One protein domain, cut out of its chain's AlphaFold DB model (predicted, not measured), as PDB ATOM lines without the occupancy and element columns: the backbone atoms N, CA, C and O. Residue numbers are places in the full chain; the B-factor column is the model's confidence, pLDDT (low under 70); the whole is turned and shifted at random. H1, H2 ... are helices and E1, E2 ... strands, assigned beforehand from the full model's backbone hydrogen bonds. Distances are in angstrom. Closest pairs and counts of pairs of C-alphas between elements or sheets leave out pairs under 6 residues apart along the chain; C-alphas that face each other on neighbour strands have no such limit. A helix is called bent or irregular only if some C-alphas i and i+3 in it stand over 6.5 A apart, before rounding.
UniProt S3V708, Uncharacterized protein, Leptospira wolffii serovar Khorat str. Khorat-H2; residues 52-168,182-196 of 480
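Overview. This is residues 52 to 168 and 182 to 196 of the 480 residues of an uncharacterized protein of Leptospira wolffii serovar Khorat str. Khorat-H2 (UniProt S3V708). The long, kinked helix H5 is the spine of the body, with H1 and H6 packed along it. H2 crosses near the start of H5, and its residues 88 to 93 stick out with the loop to residue 102; the small hairpin E1 and E2, with H3 and H4, gathers loosely at that end. The printed part has 132 residues, mostly helix, in the order H1, E1, E2, H2, H3, H4, H5, H6. It is only just compact, close to loose, with a radius of gyration of the C-alphas of 16.6 A and spans of 50 by 33 by 24 A.

Arrangement. E1, residues 65 to 68, and E2, residues 71 to 74, form an antiparallel hairpin; N 66 and O 73, 2.9 A apart, are within hydrogen-bond range. The closest C-alphas of E2 and H4, residues 114 to 118, are those of His 73 and Gly 118, 5.3 A apart. The hub is H5, residues 134 to 158, irregular, with C-alphas 140 and 143 7.3 A apart and a kink of 50 degrees near residue 141. Its residues 144 to 155 alone touch H1, residues 52 to 63, at a shallow tilt of 9 degrees, opposite ways; the closest C-alphas, of Gly 58 and Ser 148, are 4.3 A apart. H6, residues 185 to 195, touches H5 at a shallow tilt of 25 degrees, opposite ways, closest at the C-alphas of Thr 145 and Thr 192, 5.8 A. H2, residues 77 to 93, touches residues 134 to 138 of H5 alone, at a steep tilt of 67 degrees, closest at the C-alphas of Ser 83 and Pro 134, 5.4 A. H3, residues 103 to 110, is near H2. Every O i to N i+4 pair is within hydrogen-bond range in H1, H2, H3, H4 and H6; in H5, 17 of 21 are.

Along the chain. H1 begins at C-alpha 52 (13.724, -31.876, -7.347); H5 measures 35.1 A and H2 24.3 A; H6 ends at C-alpha 195 (7.712, -50.775, 2.104).

Size, cuts and confidence. Residues 169 to 181 are not printed, a gap of 7.6 A between C-alphas 168 and 182. The link H4 to H5 is long. Residues 94 to 99, 118 to 130, 163 to 168 and 182 have pLDDT under 70.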
ATOM      1  N   ALA A  52      12.797 -31.932  -8.478       87.12
ATOM      2  CA  ALA A  52      13.724 -31.876  -7.347       87.12
ATOM      3  C   ALA A  52      13.049 -31.401  -6.045       87.12
ATOM      4  O   ALA A  52      13.276 -31.988  -4.988       87.12
ATOM      5  N   LYS A  53      12.164 -30.392  -6.108       90.50
ATOM      6  CA  LYS A  53      11.385 -29.937  -4.939       90.50
ATOM      7  C   LYS A  53      10.456 -31.023  -4.396       90.50
ATOM      8  O   LYS A  53      10.321 -31.161  -3.185       90.50
ATOM      9  N   LEU A  54       9.799 -31.779  -5.274       90.94
ATOM     10  CA  LEU A  54       8.914 -32.878  -4.879       90.94
ATOM     11  C   LEU A  54       9.704 -34.052  -4.289       90.94
ATOM     12  O   LEU A  54       9.273 -34.633  -3.298       90.94
ATOM     13  N   GLN A  55      10.875 -34.358  -4.848       89.62
ATOM     14  CA  GLN A  55      11.784 -35.352  -4.281       89.62
ATOM     15  C   GLN A  55      12.273 -34.947  -2.895       89.62
ATOM     16  O   GLN A  55      12.247 -35.777  -1.996       89.62
ATOM     17  N   ALA A  56      12.656 -33.683  -2.707       88.88
ATOM     18  CA  ALA A  56      13.089 -33.175  -1.412       88.88
ATOM     19  C   ALA A  56      11.991 -33.312  -0.346       88.88
ATOM     20  O   ALA A  56      12.288 -33.743   0.758       88.88
ATOM     21  N   LYS A  57      10.723 -33.040  -0.690       91.06
ATOM     22  CA  LYS A  57       9.585 -33.262   0.221       91.06
ATOM     23  C   LYS A  57       9.389 -34.734   0.586       91.06
ATOM     24  O   LYS A  57       9.120 -35.050   1.735       91.06
ATOM     25  N   GLY A  58       9.521 -35.637  -0.388       90.25
ATOM     26  CA  GLY A  58       9.469 -37.075  -0.117       90.25
ATOM     27  C   GLY A  58      10.629 -37.541   0.768       90.25
ATOM     28  O   GLY A  58      10.425 -38.353   1.664       90.25
ATOM     29  N   ASP A  59      11.829 -37.000   0.543       89.19
ATOM     30  CA  ASP A  59      13.017 -37.303   1.344       89.19
ATOM     31  C   ASP A  59      12.887 -36.766   2.773       89.19
ATOM     32  O   ASP A  59      13.256 -37.471   3.705       89.19
ATOM     33  N   GLU A  60      12.337 -35.559   2.944       89.38
ATOM     34  CA  GLU A  60      12.073 -34.922   4.240       89.38
ATOM     35  C   GLU A  60      11.234 -35.849   5.127       89.38
ATOM     36  O   GLU A  60      11.734 -36.287   6.163       89.38
ATOM     37  N   LEU A  61      10.073 -36.298   4.631       88.88
ATOM     38  CA  LEU A  61       9.170 -37.224   5.334       88.88
ATOM     39  C   LEU A  61       9.844 -38.520   5.803       88.88
ATOM     40  O   LEU A  61       9.475 -39.079   6.831       88.88
ATOM     41  N   LEU A  62      10.805 -39.038   5.037       86.69
ATOM     42  CA  LEU A  62      11.485 -40.298   5.351       86.69
ATOM     43  C   LEU A  62      12.794 -40.103   6.130       86.69
ATOM     44  O   LEU A  62      13.390 -41.076   6.596       86.69
ATOM     45  N   SER A  63      13.268 -38.861   6.224       83.81
ATOM     46  CA  SER A  63      14.498 -38.486   6.922       83.81
ATOM     47  C   SER A  63      14.273 -37.973   8.334       83.81
ATOM     48  O   SER A  63      15.232 -37.872   9.101       83.81
ATOM     49  N   GLU A  64      13.026 -37.697   8.694       82.06
ATOM     50  CA  GLU A  64      12.645 -37.380  10.059       82.06
ATOM     51  C   GLU A  64      12.855 -38.592  10.976       82.06
ATOM     52  O   GLU A  64      12.585 -39.744  10.620       82.06
ATOM     53  N   LYS A  65      13.383 -38.328  12.177       82.88
ATOM     54  CA  LYS A  65      13.410 -39.335  13.236       82.88
ATOM     55  C   LYS A  65      11.992 -39.510  13.741       82.88
ATOM     56  O   LYS A  65      11.348 -38.531  14.111       82.88
ATOM     57  N   VAL A  66      11.542 -40.754  13.789       82.88
ATOM     58  CA  VAL A  66      10.211 -41.090  14.272       82.88
ATOM     59  C   VAL A  66      10.327 -41.835  15.593       82.88
ATOM     60  O   VAL A  66      11.232 -42.651  15.798       82.88
ATOM     61  N   GLU A  67       9.421 -41.527  16.514       83.38
ATOM     62  CA  GLU A  67       9.341 -42.195  17.803       83.38
ATOM     63  C   GLU A  67       8.476 -43.454  17.674       83.38
ATOM     64  O   GLU A  67       7.303 -43.384  17.316       83.38
ATOM     65  N   PHE A  68       9.042 -44.623  17.982       81.88
ATOM     66  CA  PHE A  68       8.280 -45.863  18.131       81.88
ATOM     67  C   PHE A  68       8.506 -46.429  19.523       81.88
ATOM     68  O   PHE A  68       9.636 -46.765  19.881       81.88
ATOM     69  N   ARG A  69       7.435 -46.551  20.318       82.50
ATOM     70  CA  ARG A  69       7.494 -47.070  21.698       82.50
ATOM     71  C   ARG A  69       8.646 -46.445  22.514       82.50
ATOM     72  O   ARG A  69       9.393 -47.171  23.171       82.50
ATOM     73  N   GLN A  70       8.766 -45.112  22.478       79.31
ATOM     74  CA  GLN A  70       9.779 -44.320  23.201       79.31
ATOM     75  C   GLN A  70      11.223 -44.461  22.688       79.31
ATOM     76  O   GLN A  70      12.165 -44.100  23.392       79.31
ATOM     77  N   VAL A  71      11.419 -44.992  21.476       79.69
ATOM     78  CA  VAL A  71      12.721 -45.028  20.799       79.69
ATOM     79  C   VAL A  71      12.653 -44.190  19.529       79.69
ATOM     80  O   VAL A  71      11.936 -44.520  18.582       79.69
ATOM     81  N   GLU A  72      13.424 -43.107  19.511       81.06
ATOM     82  CA  GLU A  72      13.655 -42.312  18.309       81.06
ATOM     83  C   GLU A  72      14.596 -43.054  17.362       81.06
ATOM     84  O   GLU A  72      15.695 -43.461  17.744       81.06
ATOM     85  N   HIS A  73      14.180 -43.213  16.111       81.25
ATOM     86  CA  HIS A  73      14.978 -43.874  15.085       81.25
ATOM     87  C   HIS A  73      14.625 -43.360  13.686       81.25
ATOM     88  O   HIS A  73      13.594 -42.724  13.481       81.25
ATOM     89  N   TYR A  74      15.485 -43.638  12.706       83.19
ATOM     90  CA  TYR A  74      15.172 -43.380  11.300       83.19
ATOM     91  C   TYR A  74      14.265 -44.469  10.739       83.19
ATOM     92  O   TYR A  74      14.458 -45.652  11.030       83.19
ATOM     93  N   LEU A  75      13.336 -44.081   9.865       85.06
ATOM     94  CA  LEU A  75      12.423 -45.025   9.239       85.06
ATOM     95  C   LEU A  75      13.171 -46.080   8.405       85.06
ATOM     96  O   LEU A  75      13.945 -45.769   7.493       85.06
ATOM     97  N   ARG A  76      12.914 -47.357   8.701       84.56
ATOM     98  CA  ARG A  76      13.584 -48.498   8.067       84.56
ATOM     99  C   ARG A  76      12.719 -49.122   6.974       84.56
ATOM    100  O   ARG A  76      12.000 -50.090   7.212       84.56
ATOM    101  N   LEU A  77      12.819 -48.589   5.752       86.31
ATOM    102  CA  LEU A  77      12.075 -49.108   4.592       86.31
ATOM    103  C   LEU A  77      12.366 -50.588   4.300       86.31
ATOM    104  O   LEU A  77      11.471 -51.321   3.888       86.31
ATOM    105  N   ASP A  78      13.602 -51.033   4.533       84.00
ATOM    106  CA  ASP A  78      14.011 -52.434   4.420       84.00
ATOM    107  C   ASP A  78      13.191 -53.317   5.367       84.00
ATOM    108  O   ASP A  78      12.537 -54.263   4.925       84.00
ATOM    109  N   LYS A  79      13.132 -52.944   6.649       83.00
ATOM    110  CA  LYS A  79      12.387 -53.683   7.676       83.00
ATOM    111  C   LYS A  79      10.874 -53.635   7.441       83.00
ATOM    112  O   LYS A  79      10.202 -54.657   7.589       83.00
ATOM    113  N   MET A  80      10.340 -52.498   6.991       86.50
ATOM    114  CA  MET A  80       8.932 -52.381   6.591       86.50
ATOM    115  C   MET A  80       8.592 -53.286   5.402       86.50
ATOM    116  O   MET A  80       7.571 -53.971   5.422       86.50
ATOM    117  N   SER A  81       9.460 -53.338   4.388       86.38
ATOM    118  CA  SER A  81       9.246 -54.192   3.214       86.38
ATOM    119  C   SER A  81       9.245 -55.681   3.568       86.38
ATOM    120  O   SER A  81       8.374 -56.421   3.117       86.38
ATOM    121  N   GLN A  82      10.157 -56.118   4.439       83.38
ATOM    122  CA  GLN A  82      10.192 -57.493   4.937       83.38
ATOM    123  C   GLN A  82       8.922 -57.831   5.739       83.38
ATOM    124  O   GLN A  82       8.334 -58.893   5.547       83.38
ATOM    125  N   SER A  83       8.453 -56.901   6.579       83.00
ATOM    126  CA  SER A  83       7.210 -57.050   7.355       83.00
ATOM    127  C   SER A  83       5.992 -57.226   6.441       83.00
ATOM    128  O   SER A  83       5.142 -58.085   6.673       83.00
ATOM    129  N   CYS A  84       5.946 -56.456   5.356       84.00
ATOM    130  CA  CYS A  84       4.925 -56.576   4.329       84.00
ATOM    131  C   CYS A  84       4.941 -57.942   3.620       84.00
ATOM    132  O   CYS A  84       3.907 -58.607   3.505       84.00
ATOM    133  N   VAL A  85       6.113 -58.366   3.134       81.62
ATOM    134  CA  VAL A  85       6.281 -59.648   2.431       81.62
ATOM    135  C   VAL A  85       5.853 -60.796   3.337       81.62
ATOM    136  O   VAL A  85       5.037 -61.621   2.930       81.62
ATOM    137  N   ARG A  86       6.287 -60.764   4.599       79.50
ATOM    138  CA  ARG A  86       5.871 -61.708   5.635       79.50
ATOM    139  C   ARG A  86       4.349 -61.775   5.773       79.50
ATOM    140  O   ARG A  86       3.790 -62.869   5.828       79.50
ATOM    141  N   ALA A  87       3.661 -60.634   5.838       78.00
ATOM    142  CA  ALA A  87       2.199 -60.589   5.933       78.00
ATOM    143  C   ALA A  87       1.510 -61.168   4.681       78.00
ATOM    144  O   ALA A  87       0.482 -61.839   4.783       78.00
ATOM    145  N   SER A  88       2.092 -60.967   3.495       78.12
ATOM    146  CA  SER A  88       1.594 -61.567   2.253       78.12
ATOM    147  C   SER A  88       1.779 -63.087   2.222       78.12
ATOM    148  O   SER A  88       0.860 -63.807   1.831       78.12
ATOM    149  N   GLU A  89       2.943 -63.589   2.636       77.00
ATOM    150  CA  GLU A  89       3.239 -65.026   2.707       77.00
ATOM    151  C   GLU A  89       2.328 -65.735   3.705       77.00
ATOM    152  O   GLU A  89       1.763 -66.783   3.399       77.00
ATOM    153  N   LEU A  90       2.091 -65.086   4.843       74.75
ATOM    154  CA  LEU A  90       1.100 -65.472   5.836       74.75
ATOM    155  C   LEU A  90      -0.290 -65.707   5.257       74.75
ATOM    156  O   LEU A  90      -0.905 -66.744   5.502       74.75
ATOM    157  N   GLY A  91      -0.773 -64.748   4.467       74.62
ATOM    158  CA  GLY A  91      -2.069 -64.862   3.808       74.62
ATOM    159  C   GLY A  91      -2.136 -65.998   2.782       74.62
ATOM    160  O   GLY A  91      -3.225 -66.494   2.512       74.62
ATOM    161  N   LYS A  92      -0.998 -66.422   2.213       73.62
ATOM    162  CA  LYS A  92      -0.931 -67.495   1.205       73.62
ATOM    163  C   LYS A  92      -0.807 -68.889   1.811       73.62
ATOM    164  O   LYS A  92      -1.427 -69.816   1.304       73.62
ATOM    165  N   GLN A  93       0.033 -69.043   2.832       71.88
ATOM    166  CA  GLN A  93       0.344 -70.341   3.445       71.88
ATOM    167  C   GLN A  93      -0.642 -70.718   4.560       71.88
ATOM    168  O   GLN A  93      -0.708 -71.881   4.944       71.88
ATOM    169  N   GLY A  94      -1.449 -69.761   5.033       65.25
ATOM    170  CA  GLY A  94      -2.354 -69.956   6.159       65.25
ATOM    171  C   GLY A  94      -1.637 -69.810   7.504       65.25
ATOM    172  O   GLY A  94      -0.415 -69.905   7.606       65.25
ATOM    173  N   MET A  95      -2.406 -69.537   8.560       64.69
ATOM    174  CA  MET A  95      -1.871 -69.333   9.915       64.69
ATOM    175  C   MET A  95      -1.504 -70.646  10.630       64.69
ATOM    176  O   MET A  95      -0.852 -70.592  11.669       64.69
ATOM    177  N   ASP A  96      -1.900 -71.795  10.076       61.03
ATOM    178  CA  ASP A  96      -1.997 -73.073  10.798       61.03
ATOM    179  C   ASP A  96      -0.754 -73.978  10.682       61.03
ATOM    180  O   ASP A  96      -0.777 -75.123  11.136       61.03
ATOM    181  N   ASP A  97       0.345 -73.504  10.087       69.62
ATOM    182  CA  ASP A  97       1.571 -74.302   9.969       69.62
ATOM    183  C   ASP A  97       2.275 -74.461  11.334       69.62
ATOM    184  O   ASP A  97       2.852 -73.521  11.886       69.62
ATOM    185  N   ILE A  98       2.229 -75.685  11.871       56.09
ATOM    186  CA  ILE A  98       2.768 -76.080  13.183       56.09
ATOM    187  C   ILE A  98       4.295 -75.896  13.256       56.09
ATOM    188  O   ILE A  98       4.836 -75.690  14.343       56.09
ATOM    189  N   PHE A  99       5.004 -75.934  12.121       65.44
ATOM    190  CA  PHE A  99       6.466 -75.784  12.074       65.44
ATOM    191  C   PHE A  99       6.929 -74.339  11.891       65.44
ATOM    192  O   PHE A  99       8.125 -74.071  11.739       65.44
ATOM    193  N   ARG A 100       6.001 -73.385  11.915       72.38
ATOM    194  CA  ARG A 100       6.315 -71.995  11.641       72.38
ATOM    195  C   ARG A 100       7.016 -71.316  12.812       72.38
ATOM    196  O   ARG A 100       6.584 -71.382  13.962       72.38
ATOM    197  N   VAL A 101       8.083 -70.587  12.491       76.94
ATOM    198  CA  VAL A 101       8.795 -69.752  13.461       76.94
ATOM    199  C   VAL A 101       7.831 -68.682  14.002       76.94
ATOM    200  O   VAL A 101       7.232 -67.944  13.213       76.94
ATOM    201  N   PRO A 102       7.668 -68.560  15.333       76.81
ATOM    202  CA  PRO A 102       6.845 -67.510  15.919       76.81
ATOM    203  C   PRO A 102       7.307 -66.117  15.478       76.81
ATOM    204  O   PRO A 102       8.510 -65.862  15.384       76.81
ATOM    205  N   SER A 103       6.368 -65.186  15.274       75.00
ATOM    206  CA  SER A 103       6.659 -63.845  14.738       75.00
ATOM    207  C   SER A 103       7.740 -63.090  15.501       75.00
ATOM    208  O   SER A 103       8.592 -62.454  14.893       75.00
ATOM    209  N   TRP A 104       7.771 -63.224  16.824       72.69
ATOM    210  CA  TRP A 104       8.780 -62.602  17.681       72.69
ATOM    211  C   TRP A 104      10.179 -63.230  17.548       72.69
ATOM    212  O   TRP A 104      11.179 -62.556  17.793       72.69
ATOM    213  N   MET A 105      10.274 -64.516  17.202       75.62
ATOM    214  CA  MET A 105      11.553 -65.213  17.036       75.62
ATOM    215  C   MET A 105      12.151 -64.891  15.671       75.62
ATOM    216  O   MET A 105      13.336 -64.590  15.567       75.62
ATOM    217  N   GLU A 106      11.308 -64.851  14.645       78.12
ATOM    218  CA  GLU A 106      11.683 -64.343  13.333       78.12
ATOM    219  C   GLU A 106      12.058 -62.859  13.412       78.12
ATOM    220  O   GLU A 106      13.084 -62.473  12.875       78.12
ATOM    221  N   ALA A 107      11.332 -62.051  14.192       76.25
ATOM    222  CA  ALA A 107      11.688 -60.657  14.442       76.25
ATOM    223  C   ALA A 107      13.064 -60.481  15.069       76.25
ATOM    224  O   ALA A 107      13.803 -59.572  14.703       76.25
ATOM    225  N   LYS A 108      13.441 -61.371  15.983       74.00
ATOM    226  CA  LYS A 108      14.797 -61.391  16.521       74.00
ATOM    227  C   LYS A 108      15.820 -61.749  15.438       74.00
ATOM    228  O   LYS A 108      16.837 -61.073  15.348       74.00
ATOM    229  N   ASN A 109      15.554 -62.771  14.627       78.12
ATOM    230  CA  ASN A 109      16.456 -63.198  13.552       78.12
ATOM    231  C   ASN A 109      16.640 -62.105  12.486       78.12
ATOM    232  O   ASN A 109      17.759 -61.853  12.049       78.12
ATOM    233  N   GLU A 110      15.553 -61.425  12.127       76.31
ATOM    234  CA  GLU A 110      15.514 -60.329  11.157       76.31
ATOM    235  C   GLU A 110      15.954 -58.985  11.755       76.31
ATOM    236  O   GLU A 110      16.094 -58.007  11.024       76.31
ATOM    237  N   GLY A 111      16.201 -58.892  13.065       74.75
ATOM    238  CA  GLY A 111      16.712 -57.672  13.691       74.75
ATOM    239  C   GLY A 111      15.672 -56.575  13.973       74.75
ATOM    240  O   GLY A 111      15.997 -55.397  14.098       74.75
ATOM    241  N   TRP A 112      14.397 -56.925  14.103       75.88
ATOM    242  CA  TRP A 112      13.320 -56.011  14.494       75.88
ATOM    243  C   TRP A 112      13.269 -55.837  16.021       75.88
ATOM    244  O   TRP A 112      12.320 -56.241  16.695       75.88
ATOM    245  N   THR A 113      14.330 -55.272  16.598       80.19
ATOM    246  CA  THR A 113      14.439 -55.025  18.047       80.19
ATOM    247  C   THR A 113      14.614 -53.539  18.334       80.19
ATOM    248  O   THR A 113      15.223 -52.826  17.538       80.19
ATOM    249  N   LEU A 114      14.096 -53.060  19.475       77.25
ATOM    250  CA  LEU A 114      14.189 -51.636  19.837       77.25
ATOM    251  C   LEU A 114      15.646 -51.139  19.912       77.25
ATOM    252  O   LEU A 114      15.926 -50.010  19.525       77.25
ATOM    253  N   GLU A 115      16.576 -51.999  20.330       74.75
ATOM    254  CA  GLU A 115      18.017 -51.706  20.379       74.75
ATOM    255  C   GLU A 115      18.612 -51.455  18.984       74.75
ATOM    256  O   GLU A 115      19.365 -50.500  18.803       74.75
ATOM    257  N   GLN A 116      18.239 -52.264  17.984       73.50
ATOM    258  CA  GLN A 116      18.730 -52.110  16.609       73.50
ATOM    259  C   GLN A 116      18.065 -50.957  15.853       73.50
ATOM    260  O   GLN A 116      18.681 -50.387  14.953       73.50
ATOM    261  N   LEU A 117      16.830 -50.593  16.215       74.69
ATOM    262  CA  LEU A 117      16.208 -49.374  15.699       74.69
ATOM    263  C   LEU A 117      16.936 -48.130  16.223       74.69
ATOM    264  O   LEU A 117      17.242 -47.239  15.437       74.69
ATOM    265  N   GLY A 118      17.255 -48.087  17.522       69.69
ATOM    266  CA  GLY A 118      17.944 -46.949  18.140       69.69
ATOM    267  C   GLY A 118      19.427 -46.825  17.769       69.69
ATOM    268  O   GLY A 118      19.909 -45.712  17.581       69.69
ATOM    269  N   ASN A 119      20.151 -47.947  17.634       69.88
ATOM    270  CA  ASN A 119      21.583 -47.983  17.312       69.88
ATOM    271  C   ASN A 119      21.881 -48.924  16.124       69.88
ATOM    272  O   ASN A 119      22.144 -50.114  16.324       69.88
ATOM    273  N   PRO A 120      21.924 -48.407  14.882       59.50
ATOM    274  CA  PRO A 120      22.077 -49.224  13.672       59.50
ATOM    275  C   PRO A 120      23.460 -49.882  13.518       59.50
ATOM    276  O   PRO A 120      23.619 -50.793  12.710       59.50
ATOM    277  N   SER A 121      24.464 -49.434  14.274       58.34
ATOM    278  CA  SER A 121      25.838 -49.958  14.278       58.34
ATOM    279  C   SER A 121      26.072 -51.067  15.317       58.34
ATOM    280  O   SER A 121      27.141 -51.684  15.348       58.34
ATOM    281  N   GLY A 122      25.083 -51.347  16.173       58.28
ATOM    282  CA  GLY A 122      25.167 -52.363  17.217       58.28
ATOM    283  C   GLY A 122      24.893 -53.772  16.692       58.28
ATOM    284  O   GLY A 122      23.752 -54.211  16.646       58.28
ATOM    285  N   ASN A 123      25.942 -54.539  16.382       53.66
ATOM    286  CA  ASN A 123      25.819 -55.962  16.008       53.66
ATOM    287  C   ASN A 123      25.620 -56.915  17.206       53.66
ATOM    288  O   ASN A 123      25.700 -58.135  17.053       53.66
ATOM    289  N   LYS A 124      25.413 -56.393  18.419       53.09
ATOM    290  CA  LYS A 124      25.267 -57.215  19.624       53.09
ATOM    291  C   LYS A 124      23.794 -57.370  19.966       53.09
ATOM    292  O   LYS A 124      23.127 -56.398  20.284       53.09
ATOM    293  N   PHE A 125      23.317 -58.611  19.925       53.50
ATOM    294  CA  PHE A 125      22.061 -58.986  20.561       53.50
ATOM    295  C   PHE A 125      22.269 -58.933  22.072       53.50
ATOM    296  O   PHE A 125      22.821 -59.878  22.644       53.50
ATOM    297  N   GLU A 126      21.857 -57.851  22.730       56.44
ATOM    298  CA  GLU A 126      21.748 -57.898  24.180       56.44
ATOM    299  C   GLU A 126      20.583 -58.831  24.533       56.44
ATOM    300  O   GLU A 126      19.490 -58.805  23.957       56.44
ATOM    301  N   THR A 127      20.841 -59.759  25.452       50.28
ATOM    302  CA  THR A 127      19.848 -60.676  26.017       50.28
ATOM    303  C   THR A 127      18.867 -59.883  26.883       50.28
ATOM    304  O   THR A 127      18.929 -59.928  28.105       50.28
ATOM    305  N   GLY A 128      17.987 -59.109  26.248       55.78
ATOM    306  CA  GLY A 128      17.084 -58.179  26.929       55.78
ATOM    307  C   GLY A 128      16.258 -57.274  26.011       55.78
ATOM    308  O   GLY A 128      15.273 -56.709  26.483       55.78
ATOM    309  N   GLY A 129      16.596 -57.192  24.716       60.31
ATOM    310  CA  GLY A 129      15.926 -56.316  23.757       60.31
ATOM    311  C   GLY A 129      14.402 -56.371  23.819       60.31
ATOM    312  O   GLY A 129      13.775 -57.422  23.633       60.31
ATOM    313  N   LYS A 130      13.796 -55.205  24.068       67.25
ATOM    314  CA  LYS A 130      12.343 -55.039  24.003       67.25
ATOM    315  C   LYS A 130      11.875 -55.367  22.577       67.25
ATOM    316  O   LYS A 130      12.371 -54.818  21.589       67.25
ATOM    317  N   ARG A 131      10.938 -56.312  22.499       73.19
ATOM    318  CA  ARG A 131      10.470 -56.958  21.265       73.19
ATOM    319  C   ARG A 131       9.478 -56.066  20.520       73.19
ATOM    320  O   ARG A 131       8.683 -55.367  21.153       73.19
ATOM    321  N   ILE A 132       9.503 -56.138  19.192       75.06
ATOM    322  CA  ILE A 132       8.602 -55.396  18.307       75.06
ATOM    323  C   ILE A 132       7.799 -56.392  17.475       75.06
ATOM    324  O   ILE A 132       8.363 -57.358  16.959       75.06
ATOM    325  N   ASP A 133       6.491 -56.155  17.360       79.75
ATOM    326  CA  ASP A 133       5.686 -56.819  16.342       79.75
ATOM    327  C   ASP A 133       5.915 -56.100  14.996       79.75
ATOM    328  O   ASP A 133       5.688 -54.889  14.902       79.75
ATOM    329  N   PRO A 134       6.377 -56.804  13.954       80.62
ATOM    330  CA  PRO A 134       6.683 -56.211  12.647       80.62
ATOM    331  C   PRO A 134       5.444 -55.621  11.977       80.62
ATOM    332  O   PRO A 134       5.530 -54.647  11.230       80.62
ATOM    333  N   PHE A 135       4.281 -56.206  12.261       82.12
ATOM    334  CA  PHE A 135       3.010 -55.737  11.744       82.12
ATOM    335  C   PHE A 135       2.609 -54.400  12.374       82.12
ATOM    336  O   PHE A 135       2.239 -53.482  11.647       82.12
ATOM    337  N   GLU A 136       2.755 -54.253  13.694       83.81
ATOM    338  CA  GLU A 136       2.483 -52.985  14.387       83.81
ATOM    339  C   GLU A 136       3.426 -51.873  13.917       83.81
ATOM    340  O   GLU A 136       2.989 -50.758  13.644       83.81
ATOM    341  N   TYR A 137       4.716 -52.194  13.762       83.75
ATOM    342  CA  TYR A 137       5.704 -51.259  13.221       83.75
ATOM    343  C   TYR A 137       5.319 -50.774  11.818       83.75
ATOM    344  O   TYR A 137       5.390 -49.584  11.512       83.75
ATOM    345  N   TRP A 138       4.882 -51.694  10.958       87.00
ATOM    346  CA  TRP A 138       4.440 -51.360   9.611       87.00
ATOM    347  C   TRP A 138       3.170 -50.500   9.610       87.00
ATOM    348  O   TRP A 138       3.107 -49.520   8.869       87.00
ATOM    349  N   GLN A 139       2.176 -50.835  10.439       86.38
ATOM    350  CA  GLN A 139       0.917 -50.090  10.522       86.38
ATOM    351  C   GLN A 139       1.140 -48.621  10.884       86.38
ATOM    352  O   GLN A 139       0.591 -47.755  10.201       86.38
ATOM    353  N   GLU A 140       1.988 -48.352  11.879       87.56
ATOM    354  CA  GLU A 140       2.270 -47.000  12.375       87.56
ATOM    355  C   GLU A 140       2.860 -46.089  11.284       87.56
ATOM    356  O   GLU A 140       2.439 -44.946  11.118       87.56
ATOM    357  N   PHE A 141       3.800 -46.608  10.487       89.19
ATOM    358  CA  PHE A 141       4.565 -45.797   9.528       89.19
ATOM    359  C   PHE A 141       4.118 -45.932   8.070       89.19
ATOM    360  O   PHE A 141       4.627 -45.233   7.187       89.19
ATOM    361  N   SER A 142       3.153 -46.810   7.792       89.19
ATOM    362  CA  SER A 142       2.627 -47.037   6.441       89.19
ATOM    363  C   SER A 142       2.126 -45.747   5.774       89.19
ATOM    364  O   SER A 142       2.395 -45.525   4.593       89.19
ATOM    365  N   SER A 143       1.475 -44.855   6.523       91.00
ATOM    366  CA  SER A 143       0.946 -43.577   6.028       91.00
ATOM    367  C   SER A 143       2.045 -42.655   5.485       91.00
ATOM    368  O   SER A 143       1.948 -42.201   4.346       91.00
ATOM    369  N   LEU A 144       3.127 -42.462   6.246       91.31
ATOM    370  CA  LEU A 144       4.288 -41.658   5.848       91.31
ATOM    371  C   LEU A 144       4.957 -42.230   4.590       91.31
ATOM    372  O   LEU A 144       5.279 -41.501   3.646       91.31
ATOM    373  N   THR A 145       5.111 -43.558   4.524       91.62
ATOM    374  CA  THR A 145       5.670 -44.205   3.323       91.62
ATOM    375  C   THR A 145       4.781 -44.036   2.092       91.62
ATOM    376  O   THR A 145       5.299 -43.842   0.993       91.62
ATOM    377  N   LEU A 146       3.458 -44.052   2.251       93.19
ATOM    378  CA  LEU A 146       2.519 -43.821   1.154       93.19
ATOM    379  C   LEU A 146       2.540 -42.366   0.678       93.19
ATOM    380  O   LEU A 146       2.533 -42.119  -0.528       93.19
ATOM    381  N   GLU A 147       2.621 -41.407   1.599       93.50
ATOM    382  CA  GLU A 147       2.694 -39.986   1.252       93.50
ATOM    383  C   GLU A 147       3.997 -39.651   0.510       93.50
ATOM    384  O   GLU A 147       3.975 -39.008  -0.543       93.50
ATOM    385  N   SER A 148       5.135 -40.167   0.984       93.25
ATOM    386  CA  SER A 148       6.415 -40.016   0.278       93.25
ATOM    387  C   SER A 148       6.383 -40.637  -1.129       93.25
ATOM    388  O   SER A 148       6.851 -40.028  -2.096       93.25
ATOM    389  N   LEU A 149       5.762 -41.813  -1.282       94.25
ATOM    390  CA  LEU A 149       5.574 -42.484  -2.568       94.25
ATOM    391  C   LEU A 149       4.732 -41.636  -3.531       94.25
ATOM    392  O   LEU A 149       5.061 -41.539  -4.715       94.25
ATOM    393  N   ASP A 150       3.687 -40.970  -3.042       93.88
ATOM    394  CA  ASP A 150       2.891 -40.032  -3.833       93.88
ATOM    395  C   ASP A 150       3.712 -38.834  -4.323       93.88
ATOM    396  O   ASP A 150       3.614 -38.469  -5.502       93.88
ATOM    397  N   TYR A 151       4.563 -38.249  -3.474       93.88
ATOM    398  CA  TYR A 151       5.476 -37.181  -3.888       93.88
ATOM    399  C   TYR A 151       6.461 -37.644  -4.966       93.88
ATOM    400  O   TYR A 151       6.633 -36.949  -5.971       93.88
ATOM    401  N   TYR A 152       7.042 -38.837  -4.826       92.69
ATOM    402  CA  TYR A 152       7.959 -39.384  -5.826       92.69
ATOM    403  C   TYR A 152       7.278 -39.696  -7.164       92.69
ATOM    404  O   TYR A 152       7.820 -39.365  -8.222       92.69
ATOM    405  N   LYS A 153       6.063 -40.258  -7.151       92.19
ATOM    406  CA  LYS A 153       5.273 -40.474  -8.378       92.19
ATOM    407  C   LYS A 153       4.950 -39.155  -9.080       92.19
ATOM    408  O   LYS A 153       5.020 -39.073 -10.305       92.19
ATOM    409  N   ARG A 154       4.627 -38.101  -8.322       89.62
ATOM    410  CA  ARG A 154       4.419 -36.757  -8.885       89.62
ATOM    411  C   ARG A 154       5.709 -36.186  -9.464       89.62
ATOM    412  O   ARG A 154       5.656 -35.626 -10.552       89.62
ATOM    413  N   ALA A 155       6.849 -36.359  -8.796       89.81
ATOM    414  CA  ALA A 155       8.146 -35.919  -9.310       89.81
ATOM    415  C   ALA A 155       8.463 -36.557 -10.673       89.81
ATOM    416  O   ALA A 155       8.840 -35.858 -11.614       89.81
ATOM    417  N   LEU A 156       8.183 -37.857 -10.819       89.31
ATOM    418  CA  LEU A 156       8.393 -38.595 -12.069       89.31
ATOM    419  C   LEU A 156       7.579 -38.019 -13.238       89.31
ATOM    420  O   LEU A 156       8.005 -38.087 -14.391       89.31
ATOM    421  N   ASN A 157       6.422 -37.411 -12.951       86.75
ATOM    422  CA  ASN A 157       5.608 -36.763 -13.973       86.75
ATOM    423  C   ASN A 157       6.236 -35.475 -14.531       86.75
ATOM    424  O   ASN A 157       5.848 -35.058 -15.619       86.75
ATOM    425  N   TYR A 158       7.158 -34.844 -13.810       86.44
ATOM    426  CA  TYR A 158       7.829 -33.623 -14.260       86.44
ATOM    427  C   TYR A 158       9.216 -33.892 -14.823       86.44
ATOM    428  O   TYR A 158       9.694 -33.128 -15.655       86.44
ATOM    429  N   ASN A 159       9.860 -34.982 -14.401       87.06
ATOM    430  CA  ASN A 159      11.111 -35.416 -14.990       87.06
ATOM    431  C   ASN A 159      11.224 -36.952 -14.999       87.06
ATOM    432  O   ASN A 159      11.580 -37.556 -13.983       87.06
ATOM    433  N   PRO A 160      10.973 -37.609 -16.147       85.81
ATOM    434  CA  PRO A 160      11.090 -39.061 -16.242       85.81
ATOM    435  C   PRO A 160      12.549 -39.548 -16.211       85.81
ATOM    436  O   PRO A 160      12.772 -40.741 -16.002       85.81
ATOM    437  N   PHE A 161      13.534 -38.654 -16.391       83.19
ATOM    438  CA  PHE A 161      14.967 -38.970 -16.434       83.19
ATOM    439  C   PHE A 161      15.636 -38.988 -15.045       83.19
ATOM    440  O   PHE A 161      16.698 -39.594 -14.886       83.19
ATOM    441  N   ASP A 162      15.007 -38.406 -14.014       73.19
ATOM    442  CA  ASP A 162      15.531 -38.380 -12.630       73.19
ATOM    443  C   ASP A 162      15.626 -39.770 -11.987       73.19
ATOM    444  O   ASP A 162      16.346 -39.995 -11.013       73.19
ATOM    445  N   GLY A 163      14.916 -40.746 -12.549       63.56
ATOM    446  CA  GLY A 163      15.048 -42.152 -12.183       63.56
ATOM    447  C   GLY A 163      16.365 -42.804 -12.590       63.56
ATOM    448  O   GLY A 163      16.668 -43.905 -12.137       63.56
ATOM    449  N   TYR A 164      17.111 -42.143 -13.470       65.31
ATOM    450  CA  TYR A 164      18.143 -42.727 -14.321       65.31
ATOM    451  C   TYR A 164      19.457 -41.928 -14.276       65.31
ATOM    452  O   TYR A 164      20.544 -42.497 -14.401       65.31
ATOM    453  N   ASN A 165      19.367 -40.616 -14.052       65.50
ATOM    454  CA  ASN A 165      20.490 -39.736 -13.781       65.50
ATOM    455  C   ASN A 165      20.517 -39.474 -12.278       65.50
ATOM    456  O   ASN A 165      19.885 -38.541 -11.795       65.50
ATOM    457  N   ALA A 166      21.221 -40.316 -11.522       58.00
ATOM    458  CA  ALA A 166      21.535 -39.953 -10.150       58.00
ATOM    459  C   ALA A 166      22.511 -38.768 -10.202       58.00
ATOM    460  O   ALA A 166      23.556 -38.896 -10.855       58.00
ATOM    461  N   PRO A 167      22.230 -37.631  -9.541       51.53
ATOM    462  CA  PRO A 167      23.313 -36.726  -9.218       51.53
ATOM    463  C   PRO A 167      24.317 -37.534  -8.397       51.53
ATOM    464  O   PRO A 167      23.930 -38.274  -7.490       51.53
ATOM    465  N   ALA A 168      25.603 -37.430  -8.730       43.28
ATOM    466  CA  ALA A 168      26.665 -37.919  -7.867       43.28
ATOM    467  C   ALA A 168      26.625 -37.078  -6.589       43.28
ATOM    468  O   ALA A 168      27.354 -36.099  -6.442       43.28
ATOM    469  N   GLY A 182      20.562 -39.904  -1.720       66.19
ATOM    470  CA  GLY A 182      21.528 -40.209  -2.788       66.19
ATOM    471  C   GLY A 182      21.079 -41.281  -3.789       66.19
ATOM    472  O   GLY A 182      21.798 -41.563  -4.746       66.19
ATOM    473  N   LYS A 183      19.884 -41.857  -3.615       76.94
ATOM    474  CA  LYS A 183      19.301 -42.810  -4.572       76.94
ATOM    475  C   LYS A 183      18.570 -42.102  -5.711       76.94
ATOM    476  O   LYS A 183      18.009 -41.026  -5.522       76.94
ATOM    477  N   GLY A 184      18.548 -42.716  -6.894       81.00
ATOM    478  CA  GLY A 184      17.762 -42.215  -8.029       81.00
ATOM    479  C   GLY A 184      16.255 -42.326  -7.769       81.00
ATOM    480  O   GLY A 184      15.819 -43.196  -7.013       81.00
ATOM    481  N   LEU A 185      15.438 -41.489  -8.414       88.00
ATOM    482  CA  LEU A 185      13.994 -41.408  -8.138       88.00
ATOM    483  C   LEU A 185      13.263 -42.759  -8.262       88.00
ATOM    484  O   LEU A 185      12.434 -43.097  -7.424       88.00
ATOM    485  N   LEU A 186      13.592 -43.564  -9.275       88.88
ATOM    486  CA  LEU A 186      12.980 -44.880  -9.486       88.88
ATOM    487  C   LEU A 186      13.371 -45.886  -8.397       88.88
ATOM    488  O   LEU A 186      12.566 -46.743  -8.035       88.88
ATOM    489  N   GLU A 187      14.574 -45.765  -7.838       86.75
ATOM    490  CA  GLU A 187      14.997 -46.584  -6.705       86.75
ATOM    491  C   GLU A 187      14.295 -46.141  -5.417       86.75
ATOM    492  O   GLU A 187      13.856 -46.992  -4.647       86.75
ATOM    493  N   LYS A 188      14.100 -44.831  -5.217       89.94
ATOM    494  CA  LYS A 188      13.275 -44.316  -4.114       89.94
ATOM    495  C   LYS A 188      11.849 -44.862  -4.196       89.94
ATOM    496  O   LYS A 188      11.368 -45.427  -3.219       89.94
ATOM    497  N   ILE A 189      11.225 -44.797  -5.378       91.38
ATOM    498  CA  ILE A 189       9.897 -45.378  -5.639       91.38
ATOM    499  C   ILE A 189       9.901 -46.888  -5.386       91.38
ATOM    500  O   ILE A 189       8.970 -47.401  -4.772       91.38
ATOM    501  N   LYS A 190      10.935 -47.621  -5.815       88.31
ATOM    502  CA  LYS A 190      11.069 -49.057  -5.522       88.31
ATOM    503  C   LYS A 190      11.076 -49.313  -4.015       88.31
ATOM    504  O   LYS A 190      10.306 -50.131  -3.538       88.31
ATOM    505  N   LEU A 191      11.900 -48.616  -3.246       87.88
ATOM    506  CA  LEU A 191      11.988 -48.869  -1.807       87.88
ATOM    507  C   LEU A 191      10.682 -48.527  -1.083       87.88
ATOM    508  O   LEU A 191      10.212 -49.328  -0.280       87.88
ATOM    509  N   THR A 192      10.066 -47.384  -1.392       91.69
ATOM    510  CA  THR A 192       8.821 -46.967  -0.732       91.69
ATOM    511  C   THR A 192       7.614 -47.797  -1.156       91.69
ATOM    512  O   THR A 192       6.774 -48.102  -0.318       91.69
ATOM    513  N   SER A 193       7.532 -48.226  -2.417       90.56
ATOM    514  CA  SER A 193       6.459 -49.112  -2.901       90.56
ATOM    515  C   SER A 193       6.515 -50.511  -2.288       90.56
ATOM    516  O   SER A 193       5.479 -51.070  -1.934       90.56
ATOM    517  N   PHE A 194       7.708 -51.081  -2.106       87.50
ATOM    518  CA  PHE A 194       7.857 -52.353  -1.398       87.50
ATOM    519  C   PHE A 194       7.585 -52.193   0.103       87.50
ATOM    520  O   PHE A 194       6.934 -53.052   0.694       87.50
ATOM    521  N   ALA A 195       8.019 -51.085   0.710       88.94
ATOM    522  CA  ALA A 195       7.712 -50.775   2.104       88.94
ATOM    523  C   ALA A 195       6.208 -50.572   2.349       88.94
ATOM    524  O   ALA A 195       5.714 -50.966   3.397       88.94
ATOM    525  N   SER A 196       5.462 -50.029   1.382       89.56
ATOM    526  CA  SER A 196       4.019 -49.773   1.493       89.56
ATOM    527  C   SER A 196       3.124 -50.923   1.013       89.56
ATOM    528  O   SER A 196       1.910 -50.748   0.903       89.56
TER     529      SER A 196